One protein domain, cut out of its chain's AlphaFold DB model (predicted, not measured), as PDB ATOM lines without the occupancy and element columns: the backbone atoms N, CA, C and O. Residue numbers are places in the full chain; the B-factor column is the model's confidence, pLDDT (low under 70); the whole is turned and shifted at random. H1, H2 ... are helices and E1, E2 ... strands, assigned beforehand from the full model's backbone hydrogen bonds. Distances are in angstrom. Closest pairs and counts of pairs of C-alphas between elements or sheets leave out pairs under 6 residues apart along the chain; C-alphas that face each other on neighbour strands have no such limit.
ATOM      1  N   GLU A  13     187.316 113.275  89.824       87.00
ATOM      2  CA  GLU A  13     186.835 114.527  90.399       87.00
ATOM      3  C   GLU A  13     185.317 114.689  90.252       87.00
ATOM      4  O   GLU A  13     184.661 115.239  91.133       87.00
ATOM      5  N   ILE A  14     184.753 114.198  89.146       89.81
ATOM      6  CA  ILE A  14     183.309 114.197  88.895       89.81
ATOM      7  C   ILE A  14     182.664 113.002  89.599       89.81
ATOM      8  O   ILE A  14     181.595 113.157  90.181       89.81
ATOM      9  N   GLY A  15     183.325 111.839  89.601       89.50
ATOM     10  CA  GLY A  15     182.884 110.639  90.314       89.50
ATOM     11  C   GLY A  15     182.642 110.900  91.801       89.50
ATOM     12  O   GLY A  15     181.623 110.475  92.337       89.50
ATOM     13  N   ASP A  16     183.498 111.701  92.436       87.31
ATOM     14  CA  ASP A  16     183.330 112.108  93.833       87.31
ATOM     15  C   ASP A  16     182.102 113.010  94.066       87.31
ATOM     16  O   ASP A  16     181.691 113.190  95.212       87.31
ATOM     17  N   LEU A  17     181.523 113.614  93.026       90.31
ATOM     18  CA  LEU A  17     180.313 114.444  93.101       90.31
ATOM     19  C   LEU A  17     179.036 113.666  92.757       90.31
ATOM     20  O   LEU A  17     177.938 114.147  93.045       90.31
ATOM     21  N   VAL A  18     179.162 112.477  92.163       89.00
ATOM     22  CA  VAL A  18     178.031 111.599  91.841       89.00
ATOM     23  C   VAL A  18     177.325 111.173  93.136       89.00
ATOM     24  O   VAL A  18     177.950 111.046  94.186       89.00
ATOM     25  N   GLU A  19     175.997 111.025  93.079       90.12
ATOM     26  CA  GLU A  19     175.116 110.666  94.212       90.12
ATOM     27  C   GLU A  19     175.075 111.659  95.389       90.12
ATOM     28  O   GLU A  19     174.286 111.483  96.324       90.12
ATOM     29  N   LYS A  20     175.847 112.750  95.344       91.94
ATOM     30  CA  LYS A  20     175.771 113.816  96.344       91.94
ATOM     31  C   LYS A  20     174.600 114.755  96.076       91.94
ATOM     32  O   LYS A  20     174.175 114.976  94.943       91.94
ATOM     33  N   GLN A  21     174.078 115.326  97.156       91.19
ATOM     34  CA  GLN A  21     173.034 116.344  97.100       91.19
ATOM     35  C   GLN A  21     173.661 117.728  97.214       91.19
ATOM     36  O   GLN A  21     174.540 117.951  98.043       91.19
ATOM     37  N   PHE A  22     173.163 118.656  96.400       91.44
ATOM     38  CA  PHE A  22     173.609 120.040  96.381       91.44
ATOM     39  C   PHE A  22     172.413 120.980  96.290       91.44
ATOM     40  O   PHE A  22     171.412 120.681  95.634       91.44
ATOM     41  N   LEU A  23     172.542 122.136  96.931       91.56
ATOM     42  CA  LEU A  23     171.627 123.257  96.794       91.56
ATOM     43  C   LEU A  23     172.260 124.311  95.885       91.56
ATOM     44  O   LEU A  23     173.369 124.778  96.147       91.56
ATOM     45  N   PHE A  24     171.543 124.701  94.832       92.50
ATOM     46  CA  PHE A  24     172.008 125.682  93.857       92.50
ATOM     47  C   PHE A  24     171.157 126.942  93.907       92.50
ATOM     48  O   PHE A  24     169.932 126.884  93.796       92.50
ATOM     49  N   LYS A  25     171.817 128.098  93.978       89.62
ATOM     50  CA  LYS A  25     171.185 129.376  93.649       89.62
ATOM     51  C   LYS A  25     171.400 129.639  92.169       89.62
ATOM     52  O   LYS A  25     172.544 129.743  91.732       89.62
ATOM     53  N   ILE A  26     170.318 129.757  91.409       89.12
ATOM     54  CA  ILE A  26     170.362 129.903  89.953       89.12
ATOM     55  C   ILE A  26     169.852 131.293  89.556       89.12
ATOM     56  O   ILE A  26     168.862 131.784  90.089       89.12
ATOM     57  N   GLU A  27     170.535 131.927  88.611       88.31
ATOM     58  CA  GLU A  27     170.060 133.076  87.849       88.31
ATOM     59  C   GLU A  27     169.501 132.578  86.517       88.31
ATOM     60  O   GLU A  27     170.227 131.980  85.722       88.31
ATOM     61  N   ALA A  28     168.216 132.817  86.277       85.00
ATOM     62  CA  ALA A  28     167.600 132.560  84.985       85.00
ATOM     63  C   ALA A  28     167.686 133.828  84.134       85.00
ATOM     64  O   ALA A  28     167.198 134.884  84.541       85.00
ATOM     65  N   LYS A  29     168.285 133.721  82.948       79.38
ATOM     66  CA  LYS A  29     168.230 134.789  81.949       79.38
ATOM     67  C   LYS A  29     167.210 134.404  80.895       79.38
ATOM     68  O   LYS A  29     167.411 133.454  80.139       79.38
ATOM     69  N   ASN A  30     166.099 135.131  80.882       71.94
ATOM     70  CA  ASN A  30     165.074 134.994  79.859       71.94
ATOM     71  C   ASN A  30     165.182 136.171  78.892       71.94
ATOM     72  O   ASN A  30     164.433 137.143  78.984       71.94
ATOM     73  N   ASP A  31     166.156 136.087  77.994       70.69
ATOM     74  CA  ASP A  31     166.302 137.063  76.926       70.69
ATOM     75  C   ASP A  31     165.252 136.749  75.854       70.69
ATOM     76  O   ASP A  31     165.412 135.834  75.052       70.69
ATOM     77  N   VAL A  32     164.149 137.504  75.857       66.94
ATOM     78  CA  VAL A  32     162.978 137.289  74.979       66.94
ATOM     79  C   VAL A  32     163.331 137.380  73.484       66.94
ATOM     80  O   VAL A  32     162.618 136.843  72.643       66.94
ATOM     81  N   ASN A  33     164.465 138.004  73.155       67.44
ATOM     82  CA  ASN A  33     164.951 138.203  71.786       67.44
ATOM     83  C   ASN A  33     166.115 137.265  71.427       67.44
ATOM     84  O   ASN A  33     166.766 137.442  70.398       67.44
ATOM     85  N   SER A  34     166.432 136.317  72.305       67.69
ATOM     86  CA  SER A  34     167.520 135.379  72.104       67.69
ATOM     87  C   SER A  34     167.048 134.208  71.249       67.69
ATOM     88  O   SER A  34     166.039 133.578  71.548       67.69
ATOM     89  N   ASN A  35     167.809 133.874  70.204       72.81
ATOM     90  CA  ASN A  35     167.623 132.620  69.464       72.81
ATOM     91  C   ASN A  35     168.035 131.388  70.297       72.81
ATOM     92  O   ASN A  35     167.939 130.262  69.813       72.81
ATOM     93  N   PHE A  36     168.539 131.591  71.519       65.75
ATOM     94  CA  PHE A  36     168.967 130.529  72.416       65.75
ATOM     95  C   PHE A  36     167.852 130.125  73.379       65.75
ATOM     96  O   PHE A  36     167.057 130.943  73.839       65.75
ATOM     97  N   GLU A  37     167.848 128.839  73.718       71.06
ATOM     98  CA  GLU A  37     167.022 128.289  74.783       71.06
ATOM     99  C   GLU A  37     167.336 128.965  76.132       71.06
ATOM    100  O   GLU A  37     168.423 129.516  76.337       71.06
ATOM    101  N   LYS A  38     166.363 128.950  77.055       81.00
ATOM    102  CA  LYS A  38     166.483 129.575  78.381       81.00
ATOM    103  C   LYS A  38     167.784 129.140  79.052       81.00
ATOM    104  O   LYS A  38     168.009 127.950  79.262       81.00
ATOM    105  N   SER A  39     168.620 130.111  79.415       83.19
ATOM    106  CA  SER A  39     169.899 129.838  80.063       83.19
ATOM    107  C   SER A  39     169.801 130.023  81.573       83.19
ATOM    108  O   SER A  39     169.138 130.932  82.086       83.19
ATOM    109  N   PHE A  40     170.488 129.137  82.286       87.94
ATOM    110  CA  PHE A  40     170.548 129.119  83.738       87.94
ATOM    111  C   PHE A  40     172.003 129.194  84.169       87.94
ATOM    112  O   PHE A  40     172.830 128.385  83.745       87.94
ATOM    113  N   ARG A  41     172.323 130.160  85.025       89.94
ATOM    114  CA  ARG A  41     173.658 130.312  85.594       89.94
ATOM    115  C   ARG A  41     173.614 130.047  87.087       89.94
ATOM    116  O   ARG A  41     172.887 130.716  87.813       89.94
ATOM    117  N   VAL A  42     174.425 129.112  87.567       91.19
ATOM    118  CA  VAL A  42     174.614 128.912  89.007       91.19
ATOM    119  C   VAL A  42     175.381 130.109  89.571       91.19
ATOM    120  O   VAL A  42     176.481 130.415  89.114       91.19
ATOM    121  N   LYS A  43     174.795 130.806  90.549       92.44
ATOM    122  CA  LYS A  43     175.460 131.874  91.310       92.44
ATOM    123  C   LYS A  43     176.177 131.334  92.542       92.44
ATOM    124  O   LYS A  43     177.226 131.854  92.890       92.44
ATOM    125  N   LYS A  44     175.590 130.338  93.212       89.75
ATOM    126  CA  LYS A  44     176.132 129.718  94.430       89.75
ATOM    127  C   LYS A  44     175.775 128.236  94.492       89.75
ATOM    128  O   LYS A  44     174.705 127.840  94.023       89.75
ATOM    129  N   LEU A  45     176.653 127.456  95.116       91.81
ATOM    130  CA  LEU A  45     176.505 126.030  95.396       91.81
ATOM    131  C   LEU A  45     176.703 125.804  96.899       91.81
ATOM    132  O   LEU A  45     177.633 126.353  97.481       91.81
ATOM    133  N   CYS A  46     175.861 124.976  97.512       90.88
ATOM    134  CA  CYS A  46     176.049 124.482  98.875       90.88
ATOM    135  C   CYS A  46     175.930 122.957  98.896       90.88
ATOM    136  O   CYS A  46     175.007 122.393  98.307       90.88
ATOM    137  N   GLY A  47     176.876 122.305  99.570       90.69
ATOM    138  CA  GLY A  47     176.893 120.857  99.793       90.69
ATOM    139  C   GLY A  47     176.585 120.452 101.237       90.69
ATOM    140  O   GLY A  47     176.733 119.279 101.568       90.69
ATOM    141  N   ASP A  48     176.201 121.392 102.105       91.25
ATOM    142  CA  ASP A  48     175.860 121.083 103.493       91.25
ATOM    143  C   ASP A  48     174.485 120.405 103.572       91.25
ATOM    144  O   ASP A  48     173.436 120.999 103.293       91.25
ATOM    145  N   LEU A  49     174.501 119.138 103.981       89.94
ATOM    146  CA  LEU A  49     173.317 118.303 104.125       89.94
ATOM    147  C   LEU A  49     172.336 118.844 105.174       89.94
ATOM    148  O   LEU A  49     171.128 118.655 105.003       89.94
ATOM    149  N   ASP A  50     172.801 119.540 106.216       89.31
ATOM    150  CA  ASP A  50     171.923 120.109 107.245       89.31
ATOM    151  C   ASP A  50     171.119 121.291 106.696       89.31
ATOM    152  O   ASP A  50     169.920 121.427 106.975       89.31
ATOM    153  N   ILE A  51     171.752 122.121 105.866       87.62
ATOM    154  CA  ILE A  51     171.088 123.216 105.152       87.62
ATOM    155  C   ILE A  51     170.136 122.645 104.096       87.62
ATOM    156  O   ILE A  51     168.961 123.024 104.065       87.62
ATOM    157  N   ILE A  52     170.591 121.682 103.286       89.88
ATOM    158  CA  ILE A  52     169.776 121.025 102.249       89.88
ATOM    159  C   ILE A  52     168.521 120.387 102.861       89.88
ATOM    160  O   ILE A  52     167.414 120.554 102.341       89.88
ATOM    161  N   LYS A  53     168.659 119.692 103.995       88.44
ATOM    162  CA  LYS A  53     167.536 119.042 104.681       88.44
ATOM    163  C   LYS A  53     166.517 120.055 105.201       88.44
ATOM    164  O   LYS A  53     165.316 119.827 105.042       88.44
ATOM    165  N   LYS A  54     166.971 121.181 105.768       87.31
ATOM    166  CA  LYS A  54     166.090 122.285 106.204       87.31
ATOM    167  C   LYS A  54     165.322 122.886 105.025       87.31
ATOM    168  O   LYS A  54     164.111 123.068 105.127       87.31
ATOM    169  N   PHE A  55     165.991 123.117 103.894       84.50
ATOM    170  CA  PHE A  55     165.344 123.608 102.673       84.50
ATOM    171  C   PHE A  55     164.295 122.627 102.134       84.50
ATOM    172  O   PHE A  55     163.187 123.039 101.789       84.50
ATOM    173  N   LYS A  56     164.608 121.326 102.103       79.81
ATOM    174  CA  LYS A  56     163.674 120.296 101.628       79.81
ATOM    175  C   LYS A  56     162.428 120.195 102.508       79.81
ATOM    176  O   LYS A  56     161.333 120.057 101.978       79.81
ATOM    177  N   TYR A  57     162.583 120.288 103.828       75.12
ATOM    178  CA  TYR A  57     161.456 120.264 104.763       75.12
ATOM    179  C   TYR A  57     160.484 121.427 104.509       75.12
ATOM    180  O   TYR A  57     159.291 121.204 104.324       75.12
ATOM    181  N   VAL A  58     161.012 122.650 104.377       69.44
ATOM    182  CA  VAL A  58     160.206 123.846 104.081       69.44
ATOM    183  C   VAL A  58     159.538 123.765 102.704       69.44
ATOM    184  O   VAL A  58     158.418 124.239 102.538       69.44
ATOM    185  N   ALA A  59     160.191 123.161 101.709       64.69
ATOM    186  CA  ALA A  59     159.585 122.951 100.396       64.69
ATOM    187  C   ALA A  59     158.417 121.948 100.444       64.69
ATOM    188  O   ALA A  59     157.391 122.179  99.812       64.69
ATOM    189  N   VAL A  60     158.549 120.860 101.208       60.00
ATOM    190  CA  VAL A  60     157.518 119.812 101.316       60.00
ATOM    191  C   VAL A  60     156.284 120.300 102.078       60.00
ATOM    192  O   VAL A  60     155.172 120.043 101.622       60.00
ATOM    193  N   GLU A  61     156.446 121.056 103.169       59.03
ATOM    194  CA  GLU A  61     155.300 121.636 103.896       59.03
ATOM    195  C   GLU A  61     154.466 122.591 103.025       59.03
ATOM    196  O   GLU A  61     153.259 122.710 103.212       59.03
ATOM    197  N   LYS A  62     155.085 123.251 102.039       56.16
ATOM    198  CA  LYS A  62     154.389 124.188 101.145       56.16
ATOM    199  C   LYS A  62     153.635 123.510 100.000       56.16
ATOM    200  O   LYS A  62     152.633 124.054  99.544       56.16
ATOM    201  N   VAL A  63     154.074 122.329  99.558       53.75
ATOM    202  CA  VAL A  63     153.382 121.558  98.508       53.75
ATOM    203  C   VAL A  63     152.054 120.995  99.021       53.75
ATOM    204  O   VAL A  63     151.076 120.981  98.278       53.75
ATOM    205  N   ASP A  64     151.986 120.602 100.295       54.59
ATOM    206  CA  ASP A  64     150.754 120.088 100.915       54.59
ATOM    207  C   ASP A  64     149.705 121.198 101.162       54.59
ATOM    208  O   ASP A  64     148.516 120.933 101.320       54.59
ATOM    209  N   ALA A  65     150.131 122.468 101.131       54.16
ATOM    210  CA  ALA A  65     149.281 123.641 101.339       54.16
ATOM    211  C   ALA A  65     148.738 124.279 100.042       54.16
ATOM    212  O   ALA A  65     148.042 125.292 100.118       54.16
ATOM    213  N   GLY A  66     149.029 123.718  98.861       46.34
ATOM    214  CA  GLY A  66     148.441 124.170  97.592       46.34
ATOM    215  C   GLY A  66     148.753 125.624  97.214       46.34
ATOM    216  O   GLY A  66     147.923 126.276  96.583       46.34
ATOM    217  N   LEU A  67     149.917 126.146  97.613       44.44
ATOM    218  CA  LEU A  67     150.364 127.482  97.227       44.44
ATOM    219  C   LEU A  67     151.187 127.424  95.938       44.44
ATOM    220  O   LEU A  67     152.205 126.732  95.858       44.44
ATOM    221  N   ASP A  68     150.737 128.191  94.946       45.50
ATOM    222  CA  ASP A  68     151.496 128.539  93.751       45.50
ATOM    223  C   ASP A  68     152.877 129.104  94.138       45.50
ATOM    224  O   ASP A  68     153.057 129.670  95.216       45.50
ATOM    225  N   ASN A  69     153.867 128.940  93.255       53.06
ATOM    226  CA  ASN A  69     155.303 129.209  93.466       53.06
ATOM    227  C   ASN A  69     155.689 130.671  93.803       53.06
ATOM    228  O   ASN A  69     156.874 131.016  93.775       53.06
ATOM    229  N   ASP A  70     154.733 131.526  94.157       48.34
ATOM    230  CA  ASP A  70     154.967 132.864  94.685       48.34
ATOM    231  C   ASP A  70     155.353 132.750  96.160       48.34
ATOM    232  O   ASP A  70     154.566 132.891  97.094       48.34
ATOM    233  N   ILE A  71     156.622 132.413  96.352       51.88
ATOM    234  CA  ILE A  71     157.272 132.300  97.645       51.88
ATOM    235  C   ILE A  71     157.069 133.610  98.425       51.88
ATOM    236  O   ILE A  71     157.733 134.613  98.165       51.88
ATOM    237  N   GLU A  72     156.185 133.581  99.423       48.84
ATOM    238  CA  GLU A  72     156.062 134.632 100.432       48.84
ATOM    239  C   GLU A  72     157.430 134.805 101.120       48.84
ATOM    240  O   GLU A  72     157.926 133.910 101.816       48.84
ATOM    241  N   GLY A  73     158.084 135.936 100.837       47.09
ATOM    242  CA  GLY A  73     159.503 136.217 101.085       47.09
ATOM    243  C   GLY A  73     159.932 136.331 102.551       47.09
ATOM    244  O   GLY A  73     160.921 136.990 102.832       47.09
ATOM    245  N   GLY A  74     159.214 135.741 103.504       48.97
ATOM    246  CA  GLY A  74     159.612 135.714 104.915       48.97
ATOM    247  C   GLY A  74     160.551 134.544 105.229       48.97
ATOM    248  O   GLY A  74     161.738 134.726 105.474       48.97
ATOM    249  N   VAL A  75     160.028 133.316 105.159       51.47
ATOM    250  CA  VAL A  75     160.728 132.090 105.610       51.47
ATOM    251  C   VAL A  75     161.876 131.686 104.678       51.47
ATOM    252  O   VAL A  75     162.898 131.154 105.111       51.47
ATOM    253  N   THR A  76     161.733 131.947 103.380       54.69
ATOM    254  CA  THR A  76     162.803 131.699 102.406       54.69
ATOM    255  C   THR A  76     163.913 132.725 102.502       54.69
ATOM    256  O   THR A  76     165.046 132.380 102.195       54.69
ATOM    257  N   ASN A  77     163.640 133.943 102.976       59.56
ATOM    258  CA  ASN A  77     164.678 134.950 103.164       59.56
ATOM    259  C   ASN A  77     165.613 134.580 104.315       59.56
ATOM    260  O   ASN A  77     166.817 134.716 104.149       59.56
ATOM    261  N   ASP A  78     165.110 134.024 105.421       62.56
ATOM    262  CA  ASP A  78     165.965 133.557 106.524       62.56
ATOM    263  C   ASP A  78     166.884 132.401 106.113       62.56
ATOM    264  O   ASP A  78     168.068 132.377 106.455       62.56
ATOM    265  N   LEU A  79     166.357 131.437 105.352       65.88
ATOM    266  CA  LEU A  79     167.158 130.332 104.824       65.88
ATOM    267  C   LEU A  79     168.112 130.787 103.713       65.88
ATOM    268  O   LEU A  79     169.242 130.306 103.652       65.88
ATOM    269  N   ASN A  80     167.694 131.743 102.878       66.81
ATOM    270  CA  ASN A  80     168.561 132.371 101.885       66.81
ATOM    271  C   ASN A  80     169.690 133.147 102.560       66.81
ATOM    272  O   ASN A  80     170.825 132.993 102.146       66.81
ATOM    273  N   ASN A  81     169.420 133.911 103.618       67.12
ATOM    274  CA  ASN A  81     170.444 134.646 104.362       67.12
ATOM    275  C   ASN A  81     171.464 133.691 104.995       67.12
ATOM    276  O   ASN A  81     172.663 133.917 104.875       67.12
ATOM    277  N   LYS A  82     171.007 132.575 105.580       65.62
ATOM    278  CA  LYS A  82     171.905 131.527 106.099       65.62
ATOM    279  C   LYS A  82     172.727 130.866 104.997       65.62
ATOM    280  O   LYS A  82     173.900 130.589 105.195       65.62
ATOM    281  N   PHE A  83     172.138 130.647 103.825       65.56
ATOM    282  CA  PHE A  83     172.871 130.176 102.652       65.56
ATOM    283  C   PHE A  83     173.867 131.227 102.129       65.56
ATOM    284  O   PHE A  83     174.942 130.869 101.657       65.56
ATOM    285  N   GLU A  84     173.546 132.519 102.215       67.94
ATOM    286  CA  GLU A  84     174.472 133.595 101.855       67.94
ATOM    287  C   GLU A  84     175.683 133.654 102.798       67.94
ATOM    288  O   GLU A  84     176.778 133.935 102.313       67.94
ATOM    289  N   GLU A  85     175.490 133.353 104.087       64.94
ATOM    290  CA  GLU A  85     176.516 133.359 105.143       64.94
ATOM    291  C   GLU A  85     177.398 132.092 105.150       64.94
ATOM    292  O   GLU A  85     178.613 132.191 105.296       64.94
ATOM    293  N   GLU A  86     176.808 130.909 104.946       58.44
ATOM    294  CA  GLU A  86     177.503 129.606 104.979       58.44
ATOM    295  C   GLU A  86     178.198 129.241 103.659       58.44
ATOM    296  O   GLU A  86     179.146 128.453 103.639       58.44
ATOM    297  N   ALA A  87     177.756 129.803 102.530       54.91
ATOM    298  CA  ALA A  87     178.431 129.606 101.253       54.91
ATOM    299  C   ALA A  87     179.716 130.445 101.208       54.91
ATOM    300  O   ALA A  87     179.742 131.531 100.625       54.91
TER     301      ALA A  87
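This is residues 13 to 87 of the 141 residues of a protein of Cicer arietinum (UniProt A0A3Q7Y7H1). The model is an open V: one arm is a two-stranded hairpin, E1 and E2, and the other is a loose pair of helices, H1 and H2, side by side and running opposite ways. The arms meet where Leu 23 of E1 and Cys 46 of E2 come near Ile 52 of H1 and Phe 83 of H2, and the turn of the hairpin lies far from the helices. The printed part has 75 residues, with two named strands and then two named helices in the order E1, E2, H1, H2; the sheet is E1 - E2, antiparallel, and the class is mixed, helices and strands. The whole is loose, with a radius of gyration of the C-alphas of 15.0 A and spans of 39 by 38 by 24 A.

After residues 13 to 22 comes E1, residues 23 to 29, which forms a hairpin with E2, residues 39 to 46. The two strands are antiparallel, with 156 degrees between their directions; N 25 and O 44 are 2.9 A apart and N 41 and O 27 are 2.9 A apart, both within hydrogen-bond range. E2 bends by 58 degrees at residue 43. A tight link of 2 residues leads to H1, residues 49 to 63; the closest C-alphas of E1 and H1 are those of Leu 23 and Ile 52, 6.2 A apart. H2, residues 75 to 86, is close to H1 but not clearly touching it, with the closest C-alphas, Phe 55 and Leu 79, 7.3 A apart. H1 and H2 run opposite ways at a shallow tilt of 14 degrees. The closest C-alphas of E2 and H2 are those of Cys 46 and Phe 83, 7.5 A apart. E1 and H2 are near each other, with 5 pairs of C-alphas within 10 A. In H2 every O i to N i+4 pair is within hydrogen-bond range, and in H1 10 of 11 are.

E1 begins at C-alpha 23, at (171.627, 123.257, 96.794), and measures 19.1 A from first to last C-alpha. E2 measures 20.5 A. H1 begins at C-alpha 49, at (173.317, 118.303, 104.125), and measures 21.0 A. H2 measures 17.0 A and ends at C-alpha 86, at (177.503, 129.606, 104.979).

The two C-alphas farthest apart, those of Asn 33 and Asp 50, are 40.4 A apart. The printed part has no cut. The link from H1 to H2, 11 residues, is long, and residues 63 to 70, of which 63 belongs to H1, stand free. The mean pLDDT of the printed part is 73.7; residues 32 to 34, residue 36 and residues 58 to 87 are under 70.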